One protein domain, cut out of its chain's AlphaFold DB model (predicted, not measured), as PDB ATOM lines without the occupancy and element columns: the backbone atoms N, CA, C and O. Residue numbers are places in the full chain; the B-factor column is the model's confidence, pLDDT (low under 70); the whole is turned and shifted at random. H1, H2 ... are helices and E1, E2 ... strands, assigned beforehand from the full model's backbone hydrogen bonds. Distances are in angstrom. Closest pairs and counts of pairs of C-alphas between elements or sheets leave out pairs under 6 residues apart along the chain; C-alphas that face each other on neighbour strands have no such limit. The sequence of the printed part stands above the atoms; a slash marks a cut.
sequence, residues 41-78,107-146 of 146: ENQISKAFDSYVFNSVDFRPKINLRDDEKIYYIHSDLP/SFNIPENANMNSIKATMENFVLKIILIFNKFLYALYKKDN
ATOM      1  N   GLU A  41      10.339 185.835 111.841       52.19
ATOM      2  CA  GLU A  41       9.467 184.933 111.086       52.19
ATOM      3  C   GLU A  41       8.403 184.261 111.963       52.19
ATOM      4  O   GLU A  41       7.234 184.250 111.586       52.19
ATOM      5  N   ASN A  42       8.764 183.782 113.158       54.19
ATOM      6  CA  ASN A  42       7.815 183.202 114.114       54.19
ATOM      7  C   ASN A  42       6.815 184.244 114.619       54.19
ATOM      8  O   ASN A  42       5.647 183.918 114.819       54.19
ATOM      9  N   GLN A  43       7.255 185.489 114.820       50.31
ATOM     10  CA  GLN A  43       6.381 186.568 115.286       50.31
ATOM     11  C   GLN A  43       5.376 186.985 114.205       50.31
ATOM     12  O   GLN A  43       4.190 187.138 114.501       50.31
ATOM     13  N   ILE A  44       5.816 187.082 112.944       54.19
ATOM     14  CA  ILE A  44       4.917 187.296 111.803       54.19
ATOM     15  C   ILE A  44       3.969 186.106 111.661       54.19
ATOM     16  O   ILE A  44       2.759 186.304 111.621       54.19
ATOM     17  N   SER A  45       4.478 184.874 111.637       58.50
ATOM     18  CA  SER A  45       3.629 183.689 111.519       58.50
ATOM     19  C   SER A  45       2.568 183.651 112.614       58.50
ATOM     20  O   SER A  45       1.397 183.582 112.276       58.50
ATOM     21  N   LYS A  46       2.918 183.833 113.893       59.38
ATOM     22  CA  LYS A  46       1.945 183.824 115.002       59.38
ATOM     23  C   LYS A  46       0.872 184.914 114.884       59.38
ATOM     24  O   LYS A  46      -0.302 184.627 115.105       59.38
ATOM     25  N   ALA A  47       1.249 186.143 114.529       54.12
ATOM     26  CA  ALA A  47       0.306 187.263 114.432       54.12
ATOM     27  C   ALA A  47      -0.646 187.144 113.226       54.12
ATOM     28  O   ALA A  47      -1.807 187.543 113.302       54.12
ATOM     29  N   PHE A  48      -0.175 186.581 112.112       53.47
ATOM     30  CA  PHE A  48      -1.022 186.291 110.952       53.47
ATOM     31  C   PHE A  48      -1.855 185.018 111.154       53.47
ATOM     32  O   PHE A  48      -3.006 184.954 110.714       53.47
ATOM     33  N   ASP A  49      -1.307 184.040 111.875       55.50
ATOM     34  CA  ASP A  49      -1.956 182.770 112.174       55.50
ATOM     35  C   ASP A  49      -3.197 182.925 113.053       55.50
ATOM     36  O   ASP A  49      -4.108 182.111 112.959       55.50
ATOM     37  N   SER A  50      -3.289 183.965 113.883       55.91
ATOM     38  CA  SER A  50      -4.483 184.180 114.706       55.91
ATOM     39  C   SER A  50      -5.635 184.856 113.951       55.91
ATOM     40  O   SER A  50      -6.781 184.738 114.374       55.91
ATOM     41  N   TYR A  51      -5.358 185.573 112.852       50.12
ATOM     42  CA  TYR A  51      -6.344 186.436 112.177       50.12
ATOM     43  C   TYR A  51      -7.023 185.796 110.950       50.12
ATOM     44  O   TYR A  51      -8.079 186.266 110.536       50.12
ATOM     45  N   VAL A  52      -6.440 184.744 110.356       48.56
ATOM     46  CA  VAL A  52      -6.863 184.199 109.041       48.56
ATOM     47  C   VAL A  52      -7.422 182.756 109.124       48.56
ATOM     48  O   VAL A  52      -7.984 182.241 108.158       48.56
ATOM     49  N   PHE A  53      -7.331 182.070 110.272       45.06
ATOM     50  CA  PHE A  53      -7.199 180.601 110.269       45.06
ATOM     51  C   PHE A  53      -8.393 179.667 110.379       45.06
ATOM     52  O   PHE A  53      -8.182 178.458 110.417       45.06
ATOM     53  N   ASN A  54      -9.628 180.140 110.299       52.38
ATOM     54  CA  ASN A  54     -10.751 179.195 110.325       52.38
ATOM     55  C   ASN A  54     -11.158 178.664 108.931       52.38
ATOM     56  O   ASN A  54     -12.127 177.920 108.847       52.38
ATOM     57  N   SER A  55     -10.458 179.018 107.838       56.66
ATOM     58  CA  SER A  55     -10.910 178.694 106.465       56.66
ATOM     59  C   SER A  55      -9.806 178.399 105.424       56.66
ATOM     60  O   SER A  55     -10.080 178.485 104.224       56.66
ATOM     61  N   VAL A  56      -8.563 178.093 105.815       57.19
ATOM     62  CA  VAL A  56      -7.468 177.871 104.843       57.19
ATOM     63  C   VAL A  56      -6.921 176.448 104.950       57.19
ATOM     64  O   VAL A  56      -6.464 176.051 106.019       57.19
ATOM     65  N   ASP A  57      -6.932 175.706 103.840       65.81
ATOM     66  CA  ASP A  57      -6.575 174.277 103.801       65.81
ATOM     67  C   ASP A  57      -5.061 174.038 103.733       65.81
ATOM     68  O   ASP A  57      -4.568 172.977 104.113       65.81
ATOM     69  N   PHE A  58      -4.305 175.011 103.214       71.31
ATOM     70  CA  PHE A  58      -2.878 174.855 102.950       71.31
ATOM     71  C   PHE A  58      -2.091 176.147 103.200       71.31
ATOM     72  O   PHE A  58      -2.532 177.247 102.869       71.31
ATOM     73  N   ARG A  59      -0.885 176.011 103.767       71.88
ATOM     74  CA  ARG A  59       0.038 177.118 104.063       71.88
ATOM     75  C   ARG A  59       1.379 176.895 103.350       71.88
ATOM     76  O   ARG A  59       2.257 176.248 103.923       71.88
ATOM     77  N   PRO A  60       1.587 177.430 102.139       75.19
ATOM     78  CA  PRO A  60       2.829 177.202 101.413       75.19
ATOM     79  C   PRO A  60       4.015 177.839 102.125       75.19
ATOM     80  O   PRO A  60       3.888 178.945 102.650       75.19
ATOM     81  N   LYS A  61       5.165 177.162 102.139       76.88
ATOM     82  CA  LYS A  61       6.412 177.702 102.695       76.88
ATOM     83  C   LYS A  61       6.895 178.864 101.826       76.88
ATOM     84  O   LYS A  61       6.847 178.754 100.609       76.88
ATOM     85  N   ILE A  62       7.361 179.949 102.445       78.25
ATOM     86  CA  ILE A  62       7.940 181.098 101.739       78.25
ATOM     87  C   ILE A  62       9.428 181.169 102.054       78.25
ATOM     88  O   ILE A  62       9.796 181.126 103.223       78.25
ATOM     89  N   ASN A  63      10.249 181.339 101.021       78.12
ATOM     90  CA  ASN A  63      11.658 181.692 101.147       78.12
ATOM     91  C   ASN A  63      11.871 183.090 100.553       78.12
ATOM     92  O   ASN A  63      11.493 183.332  99.405       78.12
ATOM     93  N   LEU A  64      12.473 183.990 101.332       79.12
ATOM     94  CA  LEU A  64      12.842 185.342 100.914       79.12
ATOM     95  C   LEU A  64      14.358 185.412 100.738       79.12
ATOM     96  O   LEU A  64      15.103 184.973 101.615       79.12
ATOM     97  N   ARG A  65      14.814 185.938  99.602       78.56
ATOM     98  CA  ARG A  65      16.232 186.207  99.352       78.56
ATOM     99  C   ARG A  65      16.404 187.617  98.814       78.56
ATOM    100  O   ARG A  65      15.781 187.982  97.817       78.56
ATOM    101  N   ASP A  66      17.330 188.332  99.429       76.56
ATOM    102  CA  ASP A  66      17.698 189.690  99.061       76.56
ATOM    103  C   ASP A  66      19.049 189.627  98.347       76.56
ATOM    104  O   ASP A  66      20.026 189.127  98.906       76.56
ATOM    105  N   ASP A  67      19.106 190.080  97.096       75.19
ATOM    106  CA  ASP A  67      20.346 190.113  96.318       75.19
ATOM    107  C   ASP A  67      20.493 191.469  95.633       75.19
ATOM    108  O   ASP A  67      19.688 191.800  94.763       75.19
ATOM    109  N   GLU A  68      21.486 192.253  96.061       75.31
ATOM    110  CA  GLU A  68      21.805 193.638  95.670       75.31
ATOM    111  C   GLU A  68      20.617 194.627  95.642       75.31
ATOM    112  O   GLU A  68      20.579 195.596  96.399       75.31
ATOM    113  N   LYS A  69      19.691 194.425  94.699       75.69
ATOM    114  CA  LYS A  69      18.561 195.277  94.296       75.69
ATOM    115  C   LYS A  69      17.337 194.469  93.847       75.69
ATOM    116  O   LYS A  69      16.448 195.006  93.181       75.69
ATOM    117  N   ILE A  70      17.309 193.175  94.126       78.62
ATOM    118  CA  ILE A  70      16.245 192.275  93.707       78.62
ATOM    119  C   ILE A  70      15.811 191.447  94.913       78.62
ATOM    120  O   ILE A  70      16.637 190.830  95.584       78.62
ATOM    121  N   TYR A  71      14.506 191.432  95.167       80.38
ATOM    122  CA  TYR A  71      13.887 190.578  96.172       80.38
ATOM    123  C   TYR A  71      13.264 189.375  95.481       80.38
ATOM    124  O   TYR A  71      12.404 189.534  94.610       80.38
ATOM    125  N   TYR A  72      13.697 188.184  95.877       83.31
ATOM    126  CA  TYR A  72      13.174 186.916  95.391       83.31
ATOM    127  C   TYR A  72      12.291 186.286  96.454       83.31
ATOM    128  O   TYR A  72      12.697 186.131  97.604       83.31
ATOM    129  N   ILE A  73      11.092 185.890  96.049       82.44
ATOM    130  CA  ILE A  73      10.114 185.249  96.922       82.44
ATOM    131  C   ILE A  73       9.730 183.942  96.269       82.44
ATOM    132  O   ILE A  73       9.121 183.935  95.199       82.44
ATOM    133  N   HIS A  74      10.125 182.842  96.892       83.44
ATOM    134  CA  HIS A  74       9.810 181.505  96.417       83.44
ATOM    135  C   HIS A  74       8.765 180.879  97.321       83.44
ATOM    136  O   HIS A  74       8.900 180.922  98.544       83.44
ATOM    137  N   SER A  75       7.739 180.297  96.716       83.56
ATOM    138  CA  SER A  75       6.685 179.606  97.438       83.56
ATOM    139  C   SER A  75       6.380 178.269  96.780       83.56
ATOM    140  O   SER A  75       5.940 178.235  95.632       83.56
ATOM    141  N   ASP A  76       6.579 177.187  97.526       82.94
ATOM    142  CA  ASP A  76       6.292 175.829  97.060       82.94
ATOM    143  C   ASP A  76       4.790 175.564  97.187       82.94
ATOM    144  O   ASP A  76       4.219 175.633  98.281       82.94
ATOM    145  N   LEU A  77       4.137 175.303  96.057       82.00
ATOM    146  CA  LEU A  77       2.710 175.020  95.969       82.00
ATOM    147  C   LEU A  77       2.479 173.519  95.765       82.00
ATOM    148  O   LEU A  77       3.332 172.830  95.204       82.00
ATOM    149  N   PRO A  78       1.328 172.985  96.203       74.75
ATOM    150  CA  PRO A  78       1.014 171.592  95.974       74.75
ATOM    151  C   PRO A  78       0.742 171.377  94.488       74.75
ATOM    152  O   PRO A  78       0.140 172.216  93.807       74.75
ATOM    153  N   SER A 107       0.831 186.283 103.422       72.62
ATOM    154  CA  SER A 107       1.265 187.675 103.416       72.62
ATOM    155  C   SER A 107       2.722 187.754 103.863       72.62
ATOM    156  O   SER A 107       3.156 186.979 104.714       72.62
ATOM    157  N   PHE A 108       3.471 188.701 103.308       76.56
ATOM    158  CA  PHE A 108       4.841 189.015 103.710       76.56
ATOM    159  C   PHE A 108       5.054 190.526 103.650       76.56
ATOM    160  O   PHE A 108       4.356 191.234 102.923       76.56
ATOM    161  N   ASN A 109       6.012 191.019 104.431       73.88
ATOM    162  CA  ASN A 109       6.385 192.425 104.413       73.88
ATOM    163  C   ASN A 109       7.390 192.678 103.293       73.88
ATOM    164  O   ASN A 109       8.377 191.961 103.162       73.88
ATOM    165  N   ILE A 110       7.124 193.713 102.502       76.12
ATOM    166  CA  ILE A 110       8.025 194.181 101.453       76.12
ATOM    167  C   ILE A 110       8.767 195.413 101.978       76.12
ATOM    168  O   ILE A 110       8.118 196.275 102.582       76.12
ATOM    169  N   PRO A 111      10.083 195.517 101.744       76.56
ATOM    170  CA  PRO A 111      10.850 196.718 102.042       76.56
ATOM    171  C   PRO A 111      10.292 197.962 101.342       76.56
ATOM    172  O   PRO A 111       9.829 197.903 100.205       76.56
ATOM    173  N   GLU A 112      10.379 199.115 102.002       75.88
ATOM    174  CA  GLU A 112       9.836 200.388 101.495       75.88
ATOM    175  C   GLU A 112      10.511 200.863 100.198       75.88
ATOM    176  O   GLU A 112       9.916 201.535  99.362       75.88
ATOM    177  N   ASN A 113      11.757 200.449  99.994       79.06
ATOM    178  CA  ASN A 113      12.546 200.754  98.808       79.06
ATOM    179  C   ASN A 113      12.204 199.868  97.591       79.06
ATOM    180  O   ASN A 113      12.803 200.050  96.531       79.06
ATOM    181  N   ALA A 114      11.281 198.910  97.703       80.94
ATOM    182  CA  ALA A 114      10.881 198.073  96.579       80.94
ATOM    183  C   ALA A 114       9.970 198.848  95.614       80.94
ATOM    184  O   ALA A 114       9.068 199.585  96.012       80.94
ATOM    185  N   ASN A 115      10.178 198.665  94.312       83.94
ATOM    186  CA  ASN A 115       9.321 199.256  93.295       83.94
ATOM    187  C   ASN A 115       8.079 198.377  93.070       83.94
ATOM    188  O   ASN A 115       8.155 197.288  92.504       83.94
ATOM    189  N   MET A 116       6.917 198.882  93.482       80.06
ATOM    190  CA  MET A 116       5.631 198.184  93.364       80.06
ATOM    191  C   MET A 116       5.126 198.055  91.922       80.06
ATOM    192  O   MET A 116       4.277 197.215  91.645       80.06
ATOM    193  N   ASN A 117       5.646 198.853  90.987       83.19
ATOM    194  CA  ASN A 117       5.218 198.811  89.586       83.19
ATOM    195  C   ASN A 117       5.994 197.769  88.767       83.19
ATOM    196  O   ASN A 117       5.639 197.497  87.623       83.19
ATOM    197  N   SER A 118       7.072 197.200  89.317       82.56
ATOM    198  CA  SER A 118       7.976 196.286  88.608       82.56
ATOM    199  C   SER A 118       7.895 194.835  89.090       82.56
ATOM    200  O   SER A 118       8.805 194.048  88.820       82.56
ATOM    201  N   ILE A 119       6.812 194.470  89.781       87.88
ATOM    202  CA  ILE A 119       6.579 193.112  90.282       87.88
ATOM    203  C   ILE A 119       6.458 192.145  89.104       87.88
ATOM    204  O   ILE A 119       5.605 192.309  88.232       87.88
ATOM    205  N   LYS A 120       7.297 191.109  89.092       88.81
ATOM    206  CA  LYS A 120       7.209 189.991  88.146       88.81
ATOM    207  C   LYS A 120       6.932 188.711  88.913       88.81
ATOM    208  O   LYS A 120       7.536 188.485  89.953       88.81
ATOM    209  N   ALA A 121       6.054 187.863  88.392       88.94
ATOM    210  CA  ALA A 121       5.750 186.568  88.985       88.94
ATOM    211  C   ALA A 121       5.773 185.474  87.913       88.94
ATOM    212  O   ALA A 121       5.237 185.667  86.822       88.94
ATOM    213  N   THR A 122       6.385 184.332  88.222       88.56
ATOM    214  CA  THR A 122       6.400 183.139  87.370       88.56
ATOM    215  C   THR A 122       6.043 181.891  88.172       88.56
ATOM    216  O   THR A 122       6.284 181.810  89.377       88.56
ATOM    217  N   MET A 123       5.428 180.919  87.498       84.62
ATOM    218  CA  MET A 123       5.011 179.642  88.071       84.62
ATOM    219  C   MET A 123       5.630 178.517  87.251       84.62
ATOM    220  O   MET A 123       5.241 178.310  86.105       84.62
ATOM    221  N   GLU A 124       6.570 177.784  87.839       85.81
ATOM    222  CA  GLU A 124       7.267 176.675  87.181       85.81
ATOM    223  C   GLU A 124       7.410 175.518  88.160       85.81
ATOM    224  O   GLU A 124       7.832 175.736  89.293       85.81
ATOM    225  N   ASN A 125       7.070 174.299  87.733       86.12
ATOM    226  CA  ASN A 125       7.187 173.085  88.553       86.12
ATOM    227  C   ASN A 125       6.600 173.257  89.966       86.12
ATOM    228  O   ASN A 125       7.204 172.852  90.953       86.12
ATOM    229  N   PHE A 126       5.436 173.908  90.045       86.31
ATOM    230  CA  PHE A 126       4.723 174.205  91.293       86.31
ATOM    231  C   PHE A 126       5.460 175.141  92.267       86.31
ATOM    232  O   PHE A 126       5.043 175.281  93.410       86.31
ATOM    233  N   VAL A 127       6.489 175.862  91.816       85.00
ATOM    234  CA  VAL A 127       7.187 176.889  92.603       85.00
ATOM    235  C   VAL A 127       6.827 178.276  92.085       85.00
ATOM    236  O   VAL A 127       7.085 178.613  90.925       85.00
ATOM    237  N   LEU A 128       6.208 179.090  92.944       86.12
ATOM    238  CA  LEU A 128       5.879 180.485  92.649       86.12
ATOM    239  C   LEU A 128       7.102 181.331  92.933       86.12
ATOM    240  O   LEU A 128       7.525 181.424  94.080       86.12
ATOM    241  N   LYS A 129       7.650 181.949  91.889       87.12
ATOM    242  CA  LYS A 129       8.776 182.873  91.978       87.12
ATOM    243  C   LYS A 129       8.259 184.286  91.757       87.12
ATOM    244  O   LYS A 129       7.765 184.596  90.677       87.12
ATOM    245  N   ILE A 130       8.374 185.145  92.760       87.56
ATOM    246  CA  ILE A 130       8.082 186.576  92.646       87.56
ATOM    247  C   ILE A 130       9.404 187.327  92.724       87.56
ATOM    248  O   ILE A 130      10.238 187.047  93.583       87.56
ATOM    249  N   ILE A 131       9.587 188.268  91.810       86.81
ATOM    250  CA  ILE A 131      10.767 189.109  91.681       86.81
ATOM    251  C   ILE A 131      10.306 190.555  91.835       86.81
ATOM    252  O   ILE A 131       9.498 191.043  91.039       86.81
ATOM    253  N   LEU A 132      10.828 191.245  92.846       85.94
ATOM    254  CA  LEU A 132      10.617 192.677  93.053       85.94
ATOM    255  C   LEU A 132      11.928 193.398  92.783       85.94
ATOM    256  O   LEU A 132      12.968 193.017  93.316       85.94
ATOM    257  N   ILE A 133      11.883 194.447  91.967       86.38
ATOM    258  CA  ILE A 133      13.068 195.258  91.685       86.38
ATOM    259  C   ILE A 133      13.078 196.443  92.634       86.38
ATOM    260  O   ILE A 133      12.060 197.066  92.915       86.38
ATOM    261  N   PHE A 134      14.261 196.785  93.090       82.75
ATOM    262  CA  PHE A 134      14.515 197.944  93.908       82.75
ATOM    263  C   PHE A 134      14.239 199.270  93.183       82.75
ATOM    264  O   PHE A 134      14.575 199.466  92.009       82.75
ATOM    265  N   ASN A 135      13.660 200.224  93.905       77.62
ATOM    266  CA  ASN A 135      13.409 201.567  93.413       77.62
ATOM    267  C   ASN A 135      14.689 202.413  93.478       77.62
ATOM    268  O   ASN A 135      15.092 202.921  94.525       77.62
ATOM    269  N   LYS A 136      15.310 202.609  92.312       69.31
ATOM    270  CA  LYS A 136      16.545 203.389  92.162       69.31
ATOM    271  C   LYS A 136      16.406 204.846  92.636       69.31
ATOM    272  O   LYS A 136      17.394 205.405  93.104       69.31
ATOM    273  N   PHE A 137      15.217 205.448  92.536       69.44
ATOM    274  CA  PHE A 137      14.994 206.842  92.939       69.44
ATOM    275  C   PHE A 137      14.978 207.007  94.463       69.44
ATOM    276  O   PHE A 137      15.644 207.903  94.973       69.44
ATOM    277  N   LEU A 138      14.310 206.107  95.195       64.25
ATOM    278  CA  LEU A 138      14.278 206.140  96.666       64.25
ATOM    279  C   LEU A 138      15.675 205.979  97.279       64.25
ATOM    280  O   LEU A 138      16.015 206.644  98.252       64.25
ATOM    281  N   TYR A 139      16.532 205.165  96.669       68.00
ATOM    282  CA  TYR A 139      17.913 204.995  97.131       68.00
ATOM    283  C   TYR A 139      18.807 206.193  96.890       68.00
ATOM    284  O   TYR A 139      19.676 206.480  97.707       68.00
ATOM    285  N   ALA A 140      18.616 206.878  95.762       67.31
ATOM    286  CA  ALA A 140      19.355 208.098  95.479       67.31
ATOM    287  C   ALA A 140      19.009 209.199  96.492       67.31
ATOM    288  O   ALA A 140      19.901 209.941  96.882       67.31
ATOM    289  N   LEU A 141      17.751 209.264  96.948       66.81
ATOM    290  CA  LEU A 141      17.332 210.156  98.032       66.81
ATOM    291  C   LEU A 141      17.962 209.734  99.367       66.81
ATOM    292  O   LEU A 141      18.651 210.533  99.988       66.81
ATOM    293  N   TYR A 142      17.868 208.453  99.732       67.81
ATOM    294  CA  TYR A 142      18.460 207.927 100.969       67.81
ATOM    295  C   TYR A 142      19.980 208.157 101.082       67.81
ATOM    296  O   TYR A 142      20.498 208.428 102.164       67.81
ATOM    297  N   LYS A 143      20.715 208.051  99.966       66.75
ATOM    298  CA  LYS A 143      22.162 208.329  99.912       66.75
ATOM    299  C   LYS A 143      22.519 209.814  99.882       66.75
ATOM    300  O   LYS A 143      23.695 210.127  99.983       66.75
ATOM    301  N   LYS A 144      21.556 210.699  99.634       66.81
ATOM    302  CA  LYS A 144      21.782 212.148  99.602       66.81
ATOM    303  C   LYS A 144      21.622 212.776 100.988       66.81
ATOM    304  O   LYS A 144      22.210 213.822 101.235       66.81
ATOM    305  N   ASP A 145      20.861 212.115 101.859       60.28
ATOM    306  CA  ASP A 145      20.581 212.555 103.228       60.28
ATOM    307  C   ASP A 145      21.551 211.961 104.279       60.28
ATOM    308  O   ASP A 145      21.430 212.278 105.461       60.28
ATOM    309  N   ASN A 146      22.520 211.130 103.864       49.59
ATOM    310  CA  ASN A 146      23.615 210.580 104.685       49.59
ATOM    311  C   ASN A 146      24.976 210.936 104.083       49.59
ATOM    312  O   ASN A 146      25.921 211.175 104.866       49.59
TER     313      ASN A 146
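This is residues 41 to 78 and 107 to 146 of the 146 residues of the protein "SHSP domain-containing protein" of Neocallimastix californiae (UniProt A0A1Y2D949). The model is a small, twisted sheet of four strands, E1, E2, E4 and E3, with two short helices set off from it. H2 extends the long axis past the end of E4, while H1 lies clear of the sheet and is joined to E1 by the long loop of residues 50 to 61; neither face of the sheet has a named helix on it. The printed part has 78 residues, with two named helices and four named strands in the order H1, E1, E2, E3, E4, H2; the sheet order is E1, E2, E4, E3, antiparallel throughout, and the class is mixed, helices and strands. The whole is loose, with a radius of gyration of the C-alphas of 15.3 A, and elongated, spanning 47 by 30 by 19 A.

The sheet has inner strands E2, residues 70 to 76, and E4, residues 127 to 133, which are antiparallel at 165 degrees; N 73 and O 130 are within hydrogen-bond range at 2.9 A. On the other side of E2 is edge strand E1, residues 62 to 67, and E1 and E2 form a hairpin at 160 degrees, with N 65 and O 72 2.9 A apart. On the other side of E4 is edge strand E3, residues 120 to 124, and E3 and E4 form a hairpin at 161 degrees, with N 122 and O 129 2.8 A apart. From E1 to E3 the strands' lines turn by 53 degrees. H1, residues 41 to 49, and H2, residues 136 to 142, are not on the sheet, and they are apart from each other. In both helices every O i to N i+4 pair is within hydrogen-bond range.

E2 measures 19.5 A from first to last C-alpha, E4 19.3 A, E1 16.3 A and E3 13.4 A. H1 measures 11.7 A and begins at C-alpha 41, (9.467, 184.933, 111.086). C-alpha 70, where E2 begins, is at (16.245, 192.275, 93.707). H2 measures 10.1 A and ends at C-alpha 142, (18.460, 207.927, 100.969).

The two C-alphas farthest apart are those of Asn 54 and Lys 144, at 47.5 A. Residues 79 to 106 are not printed, and C-alphas 78 and 107 are 17.7 A apart across this cut. The link from H1 to E1 is long, and residues 49 to 57, of which 49 belongs to H1, stand free. The mean pLDDT of the printed part is 72.9; residues 41 to 57 and 136 to 146 are under 70.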